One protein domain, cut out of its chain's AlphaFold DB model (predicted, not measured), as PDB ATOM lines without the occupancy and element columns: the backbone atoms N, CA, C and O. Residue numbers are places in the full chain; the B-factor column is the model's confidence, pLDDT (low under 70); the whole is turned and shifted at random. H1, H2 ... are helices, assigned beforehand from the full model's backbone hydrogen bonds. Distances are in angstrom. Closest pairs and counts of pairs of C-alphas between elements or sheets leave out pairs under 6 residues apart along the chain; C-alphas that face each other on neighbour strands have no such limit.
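AT A GLANCE: This is residues 105 to 160 of the 172 residues of the protein "Chloride channel protein CLC-a" of Capsicum baccatum (UniProt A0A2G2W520). What shape does the model have? It is a loose, flat string of three separate helices, H2 at one end of the longest axis and H3 reaching towards the other, with two links pairing briefly between them; residues 105 to 113, with H1, and residues 146 to 160, with most of H3, stick out. What is it made of? The 56 printed residues hold three named helices, in the order H1, H2, H3, and no named strand; the class is all helix, though under half of the residues, 27, are in named elements. How large is it? The radius of gyration of the C-alphas is 14.6 A, and the spans are 43 by 27 by 12 A.

HOW THE PARTS SIT: Which helices touch? H1, residues 105 to 109, H2, residues 123 to 132, and H3, residues 143 to 154, are apart from one another, with no C-alpha of one within 8 A of another. What pairs outside the helices? Residues 117 to 118 pair with residues 140 to 141, parallel, as strands do. How do the helices' backbones run? Every O i to N i+4 pair is within hydrogen-bond range in H1, H2 and H3.

IN THESE COORDINATES: Where does H1 begin? C-alpha 105 is at (16.099, -54.006, 22.419); H1 ends at Glu 109. Where are the longer helices? H2, from Val 123 at (1.324, -26.433, 16.220) to Tyr 132, is 14.4 A long. H3, from Val 143 to Lys 154 at (25.285, -49.452, 9.619), is 16.3 A long.

THE WHOLE: How far does it reach? The two C-alphas farthest apart, those of Lys 131 and Pro 157, are 42.8 A apart. Are there cuts or long links? The printed part has no cut; the link from H1 to H2 is long, with 13 residues, and that from H2 to H3 is short, with 10. Where is confidence low? The mean pLDDT of the printed part is 73.4, and residues 105 to 114 and 143 to 160 are under 70.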
ATOM      1  N   GLY A 105      16.965 -53.659  23.548       66.38
ATOM      2  CA  GLY A 105      16.099 -54.006  22.419       66.38
ATOM      3  C   GLY A 105      14.820 -54.721  22.853       66.38
ATOM      4  O   GLY A 105      13.734 -54.258  22.518       66.38
ATOM      5  N   GLU A 106      14.933 -55.761  23.682       64.44
ATOM      6  CA  GLU A 106      13.771 -56.493  24.211       64.44
ATOM      7  C   GLU A 106      12.877 -55.596  25.080       64.44
ATOM      8  O   GLU A 106      11.652 -55.649  24.992       64.44
ATOM      9  N   LEU A 107      13.470 -54.707  25.884       62.22
ATOM     10  CA  LEU A 107      12.698 -53.775  26.714       62.22
ATOM     11  C   LEU A 107      12.001 -52.681  25.886       62.22
ATOM     12  O   LEU A 107      10.933 -52.194  26.268       62.22
ATOM     13  N   ALA A 108      12.612 -52.263  24.775       63.72
ATOM     14  CA  ALA A 108      12.048 -51.275  23.864       63.72
ATOM     15  C   ALA A 108      10.902 -51.852  23.020       63.72
ATOM     16  O   ALA A 108       9.952 -51.125  22.741       63.72
ATOM     17  N   GLU A 109      10.960 -53.136  22.662       60.34
ATOM     18  CA  GLU A 109       9.931 -53.822  21.868       60.34
ATOM     19  C   GLU A 109       8.655 -54.112  22.672       60.34
ATOM     20  O   GLU A 109       7.546 -54.013  22.150       60.34
ATOM     21  N   VAL A 110       8.791 -54.387  23.973       61.41
ATOM     22  CA  VAL A 110       7.651 -54.606  24.881       61.41
ATOM     23  C   VAL A 110       6.866 -53.313  25.153       61.41
ATOM     24  O   VAL A 110       5.695 -53.361  25.542       61.41
ATOM     25  N   ARG A 111       7.473 -52.134  24.953       61.56
ATOM     26  CA  ARG A 111       6.778 -50.852  25.134       61.56
ATOM     27  C   ARG A 111       5.992 -50.482  23.871       61.56
ATOM     28  O   ARG A 111       6.545 -50.545  22.776       61.56
ATOM     29  N   PRO A 112       4.727 -50.032  23.998       66.12
ATOM     30  CA  PRO A 112       3.972 -49.551  22.847       66.12
ATOM     31  C   PRO A 112       4.736 -48.408  22.161       66.12
ATOM     32  O   PRO A 112       5.369 -47.605  22.857       66.12
ATOM     33  N   PRO A 113       4.694 -48.315  20.818       66.00
ATOM     34  CA  PRO A 113       5.437 -47.303  20.081       66.00
ATOM     35  C   PRO A 113       5.048 -45.911  20.588       66.00
ATOM     36  O   PRO A 113       3.896 -45.490  20.484       66.00
ATOM     37  N   GLY A 114       6.017 -45.220  21.192       68.12
ATOM     38  CA  GLY A 114       5.817 -43.886  21.743       68.12
ATOM     39  C   GLY A 114       5.459 -42.881  20.650       68.12
ATOM     40  O   GLY A 114       5.905 -42.996  19.507       68.12
ATOM     41  N   VAL A 115       4.662 -41.871  20.999       76.31
ATOM     42  CA  VAL A 115       4.319 -40.796  20.063       76.31
ATOM     43  C   VAL A 115       5.565 -39.955  19.783       76.31
ATOM     44  O   VAL A 115       6.137 -39.353  20.689       76.31
ATOM     45  N   THR A 116       5.991 -39.921  18.525       80.38
ATOM     46  CA  THR A 116       7.119 -39.111  18.050       80.38
ATOM     47  C   THR A 116       6.614 -37.813  17.420       80.38
ATOM     48  O   THR A 116       5.514 -37.749  16.857       80.38
ATOM     49  N   VAL A 117       7.426 -36.763  17.508       82.56
ATOM     50  CA  VAL A 117       7.179 -35.469  16.852       82.56
ATOM     51  C   VAL A 117       8.301 -35.197  15.851       82.56
ATOM     52  O   VAL A 117       9.442 -35.571  16.107       82.56
ATOM     53  N   ASN A 118       8.008 -34.585  14.701       81.19
ATOM     54  CA  ASN A 118       9.073 -34.207  13.765       81.19
ATOM     55  C   ASN A 118       9.752 -32.898  14.204       81.19
ATOM     56  O   ASN A 118       9.145 -32.108  14.931       81.19
ATOM     57  N   GLY A 119      10.978 -32.629  13.737       78.62
ATOM     58  CA  GLY A 119      11.672 -31.364  14.027       78.62
ATOM     59  C   GLY A 119      10.944 -30.132  13.482       78.62
ATOM     60  O   GLY A 119      11.024 -29.053  14.067       78.62
ATOM     61  N   ILE A 120      10.151 -30.298  12.416       79.81
ATOM     62  CA  ILE A 120       9.223 -29.284  11.901       79.81
ATOM     63  C   ILE A 120       7.809 -29.872  11.908       79.81
ATOM     64  O   ILE A 120       7.439 -30.643  11.023       79.81
ATOM     65  N   GLU A 121       7.005 -29.499  12.905       81.75
ATOM     66  CA  GLU A 121       5.650 -30.021  13.106       81.75
ATOM     67  C   GLU A 121       4.611 -28.891  13.203       81.75
ATOM     68  O   GLU A 121       4.894 -27.783  13.660       81.75
ATOM     69  N   LYS A 122       3.369 -29.159  12.780       86.44
ATOM     70  CA  LYS A 122       2.274 -28.185  12.915       86.44
ATOM     71  C   LYS A 122       1.893 -28.016  14.386       86.44
ATOM     72  O   LYS A 122       1.596 -28.999  15.060       86.44
ATOM     73  N   VAL A 123       1.742 -26.767  14.840       85.44
ATOM     74  CA  VAL A 123       1.324 -26.433  16.220       85.44
ATOM     75  C   VAL A 123       0.033 -27.155  16.625       85.44
ATOM     76  O   VAL A 123      -0.064 -27.663  17.737       85.44
ATOM     77  N   ARG A 124      -0.930 -27.292  15.699       89.31
ATOM     78  CA  ARG A 124      -2.170 -28.050  15.935       89.31
ATOM     79  C   ARG A 124      -1.899 -29.490  16.388       89.31
ATOM     80  O   ARG A 124      -2.517 -29.943  17.341       89.31
ATOM     81  N   ARG A 125      -0.955 -30.178  15.739       85.62
ATOM     82  CA  ARG A 125      -0.601 -31.566  16.062       85.62
ATOM     83  C   ARG A 125       0.104 -31.669  17.412       85.62
ATOM     84  O   ARG A 125      -0.184 -32.589  18.161       85.62
ATOM     85  N   ILE A 126       0.955 -30.704  17.761       85.50
ATOM     86  CA  ILE A 126       1.606 -30.656  19.082       85.50
ATOM     87  C   ILE A 126       0.551 -30.512  20.189       85.50
ATOM     88  O   ILE A 126       0.576 -31.245  21.174       85.50
ATOM     89  N   VAL A 127      -0.420 -29.612  20.001       88.31
ATOM     90  CA  VAL A 127      -1.518 -29.402  20.957       88.31
ATOM     91  C   VAL A 127      -2.423 -30.634  21.062       88.31
ATOM     92  O   VAL A 127      -2.862 -30.967  22.158       88.31
ATOM     93  N   GLU A 128      -2.698 -31.323  19.953       88.19
ATOM     94  CA  GLU A 128      -3.442 -32.589  19.964       88.19
ATOM     95  C   GLU A 128      -2.682 -33.671  20.742       88.19
ATOM     96  O   GLU A 128      -3.244 -34.273  21.654       88.19
ATOM     97  N   VAL A 129      -1.392 -33.871  20.464       87.00
ATOM     98  CA  VAL A 129      -0.563 -34.869  21.159       87.00
ATOM     99  C   VAL A 129      -0.503 -34.590  22.664       87.00
ATOM    100  O   VAL A 129      -0.722 -35.504  23.455       87.00
ATOM    101  N   LEU A 130      -0.304 -33.336  23.072       85.12
ATOM    102  CA  LEU A 130      -0.280 -32.945  24.488       85.12
ATOM    103  C   LEU A 130      -1.632 -33.123  25.197       85.12
ATOM    104  O   LEU A 130      -1.659 -33.294  26.410       85.12
ATOM    105  N   LYS A 131      -2.756 -33.064  24.471       87.00
ATOM    106  CA  LYS A 131      -4.095 -33.278  25.046       87.00
ATOM    107  C   LYS A 131      -4.465 -34.753  25.171       87.00
ATOM    108  O   LYS A 131      -5.169 -35.113  26.108       87.00
ATOM    109  N   TYR A 132      -4.044 -35.579  24.214       86.75
ATOM    110  CA  TYR A 132      -4.447 -36.987  24.134       86.75
ATOM    111  C   TYR A 132      -3.433 -37.962  24.742       86.75
ATOM    112  O   TYR A 132      -3.762 -39.132  24.918       86.75
ATOM    113  N   THR A 133      -2.223 -37.511  25.075       84.12
ATOM    114  CA  THR A 133      -1.200 -38.352  25.710       84.12
ATOM    115  C   THR A 133      -0.847 -37.838  27.103       84.12
ATOM    116  O   THR A 133      -0.834 -36.637  27.350       84.12
ATOM    117  N   THR A 134      -0.540 -38.753  28.023       82.56
ATOM    118  CA  THR A 134      -0.134 -38.438  29.406       82.56
ATOM    119  C   THR A 134       1.387 -38.464  29.590       82.56
ATOM    120  O   THR A 134       1.883 -38.558  30.712       82.56
ATOM    121  N   HIS A 135       2.145 -38.465  28.491       83.62
ATOM    122  CA  HIS A 135       3.601 -38.553  28.518       83.62
ATOM    123  C   HIS A 135       4.223 -37.158  28.637       83.62
ATOM    124  O   HIS A 135       3.819 -36.227  27.950       83.62
ATOM    125  N   ASN A 136       5.248 -37.030  29.483       82.94
ATOM    126  CA  ASN A 136       5.961 -35.765  29.709       82.94
ATOM    127  C   ASN A 136       7.193 -35.584  28.802       82.94
ATOM    128  O   ASN A 136       7.932 -34.615  28.954       82.94
ATOM    129  N   GLY A 137       7.444 -36.515  27.879       83.25
ATOM    130  CA  GLY A 137       8.585 -36.468  26.970       83.25
ATOM    131  C   GLY A 137       8.246 -37.105  25.628       83.25
ATOM    132  O   GLY A 137       7.708 -38.209  25.589       83.25
ATOM    133  N   PHE A 138       8.581 -36.403  24.544       86.00
ATOM    134  CA  PHE A 138       8.358 -36.848  23.171       86.00
ATOM    135  C   PHE A 138       9.687 -36.795  22.414       86.00
ATOM    136  O   PHE A 138      10.280 -35.716  22.322       86.00
ATOM    137  N   PRO A 139      10.189 -37.923  21.891       81.62
ATOM    138  CA  PRO A 139      11.386 -37.910  21.065       81.62
ATOM    139  C   PRO A 139      11.114 -37.146  19.762       81.62
ATOM    140  O   PRO A 139      10.141 -37.428  19.054       81.62
ATOM    141  N   VAL A 140      11.984 -36.179  19.456       82.50
ATOM    142  CA  VAL A 140      11.953 -35.425  18.197       82.50
ATOM    143  C   VAL A 140      12.753 -36.198  17.154       82.50
ATOM    144  O   VAL A 140      13.937 -36.463  17.357       82.50
ATOM    145  N   VAL A 141      12.113 -36.585  16.054       80.25
ATOM    146  CA  VAL A 141      12.730 -37.386  14.990       80.25
ATOM    147  C   VAL A 141      12.753 -36.571  13.704       80.25
ATOM    148  O   VAL A 141      11.707 -36.222  13.168       80.25
ATOM    149  N   ASP A 142      13.942 -36.291  13.176       79.06
ATOM    150  CA  ASP A 142      14.091 -35.685  11.853       79.06
ATOM    151  C   ASP A 142      14.424 -36.755  10.822       79.06
ATOM    152  O   ASP A 142      15.505 -37.338  10.841       79.06
ATOM    153  N   VAL A 143      13.518 -36.979   9.865       69.25
ATOM    154  CA  VAL A 143      13.634 -38.040   8.842       69.25
ATOM    155  C   VAL A 143      14.966 -37.977   8.080       69.25
ATOM    156  O   VAL A 143      15.535 -39.011   7.722       69.25
ATOM    157  N   VAL A 144      15.493 -36.768   7.855       65.06
ATOM    158  CA  VAL A 144      16.770 -36.548   7.159       65.06
ATOM    159  C   VAL A 144      17.959 -36.944   8.039       65.06
ATOM    160  O   VAL A 144      18.827 -37.695   7.596       65.06
ATOM    161  N   ILE A 145      17.979 -36.499   9.296       61.94
ATOM    162  CA  ILE A 145      19.077 -36.774  10.234       61.94
ATOM    163  C   ILE A 145      19.071 -38.249  10.646       61.94
ATOM    164  O   ILE A 145      20.128 -38.876  10.667       61.94
ATOM    165  N   THR A 146      17.900 -38.844  10.884       62.53
ATOM    166  CA  THR A 146      17.768 -40.268  11.225       62.53
ATOM    167  C   THR A 146      18.266 -41.168  10.097       62.53
ATOM    168  O   THR A 146      18.979 -42.130  10.371       62.53
ATOM    169  N   ARG A 147      17.975 -40.853   8.823       62.66
ATOM    170  CA  ARG A 147      18.517 -41.617   7.682       62.66
ATOM    171  C   ARG A 147      20.036 -41.534   7.598       62.66
ATOM    172  O   ARG A 147      20.681 -42.556   7.371       62.66
ATOM    173  N   ILE A 148      20.611 -40.349   7.792       67.12
ATOM    174  CA  ILE A 148      22.066 -40.168   7.766       67.12
ATOM    175  C   ILE A 148      22.702 -40.932   8.935       67.12
ATOM    176  O   ILE A 148      23.570 -41.767   8.703       67.12
ATOM    177  N   ALA A 149      22.215 -40.739  10.162       66.88
ATOM    178  CA  ALA A 149      22.716 -41.428  11.351       66.88
ATOM    179  C   ALA A 149      22.613 -42.959  11.232       66.88
ATOM    180  O   ALA A 149      23.562 -43.660  11.573       66.88
ATOM    181  N   TRP A 150      21.513 -43.478  10.681       63.38
ATOM    182  CA  TRP A 150      21.348 -44.911  10.420       63.38
ATOM    183  C   TRP A 150      22.356 -45.436   9.392       63.38
ATOM    184  O   TRP A 150      22.928 -46.509   9.567       63.38
ATOM    185  N   THR A 151      22.621 -44.661   8.336       69.56
ATOM    186  CA  THR A 151      23.615 -45.024   7.313       69.56
ATOM    187  C   THR A 151      25.029 -45.053   7.904       69.56
ATOM    188  O   THR A 151      25.798 -45.960   7.602       69.56
ATOM    189  N   TYR A 152      25.355 -44.115   8.800       67.69
ATOM    190  CA  TYR A 152      26.628 -44.087   9.531       67.69
ATOM    191  C   TYR A 152      26.763 -45.235  10.548       67.69
ATOM    192  O   TYR A 152      27.819 -45.864  10.623       67.69
ATOM    193  N   LEU A 153      25.703 -45.551  11.298       68.62
ATOM    194  CA  LEU A 153      25.687 -46.667  12.254       68.62
ATOM    195  C   LEU A 153      25.825 -48.024  11.559       68.62
ATOM    196  O   LEU A 153      26.609 -48.854  12.011       68.62
ATOM    197  N   LYS A 154      25.150 -48.227  10.422       66.88
ATOM    198  CA  LYS A 154      25.285 -49.452   9.619       66.88
ATOM    199  C   LYS A 154      26.707 -49.656   9.084       66.88
ATOM    200  O   LYS A 154      27.139 -50.787   8.906       66.88
ATOM    201  N   ASN A 155      27.435 -48.564   8.853       66.75
ATOM    202  CA  ASN A 155      28.824 -48.594   8.398       66.75
ATOM    203  C   ASN A 155      29.845 -48.634   9.554       66.75
ATOM    204  O   ASN A 155      31.048 -48.581   9.307       66.75
ATOM    205  N   SER A 156      29.389 -48.690  10.812       60.00
ATOM    206  CA  SER A 156      30.263 -48.761  11.987       60.00
ATOM    207  C   SER A 156      30.610 -50.225  12.314       60.00
ATOM    208  O   SER A 156      29.704 -51.053  12.428       60.00
ATOM    209  N   PRO A 157      31.895 -50.570  12.528       57.84
ATOM    210  CA  PRO A 157      32.367 -51.956  12.673       57.84
ATOM    211  C   PRO A 157      31.794 -52.708  13.890       57.84
ATOM    212  O   PRO A 157      31.883 -53.928  13.957       57.84
ATOM    213  N   SER A 158      31.182 -52.002  14.843       55.91
ATOM    214  CA  SER A 158      30.589 -52.572  16.060       55.91
ATOM    215  C   SER A 158      29.186 -53.162  15.858       55.91
ATOM    216  O   SER A 158      28.780 -54.012  16.642       55.91
ATOM    217  N   PHE A 159      28.438 -52.730  14.834       50.72
ATOM    218  CA  PHE A 159      27.058 -53.189  14.601       50.72
ATOM    219  C   PHE A 159      27.007 -54.495  13.784       50.72
ATOM    220  O   PHE A 159      26.102 -55.308  13.960       50.72
ATOM    221  N   GLY A 160      28.028 -54.747  12.952       44.44
ATOM    222  CA  GLY A 160      28.135 -55.959  12.129       44.44
ATOM    223  C   GLY A 160      28.255 -57.269  12.920       44.44
ATOM    224  O   GLY A 160      27.908 -58.319  12.396       44.44
TER     225      GLY A 160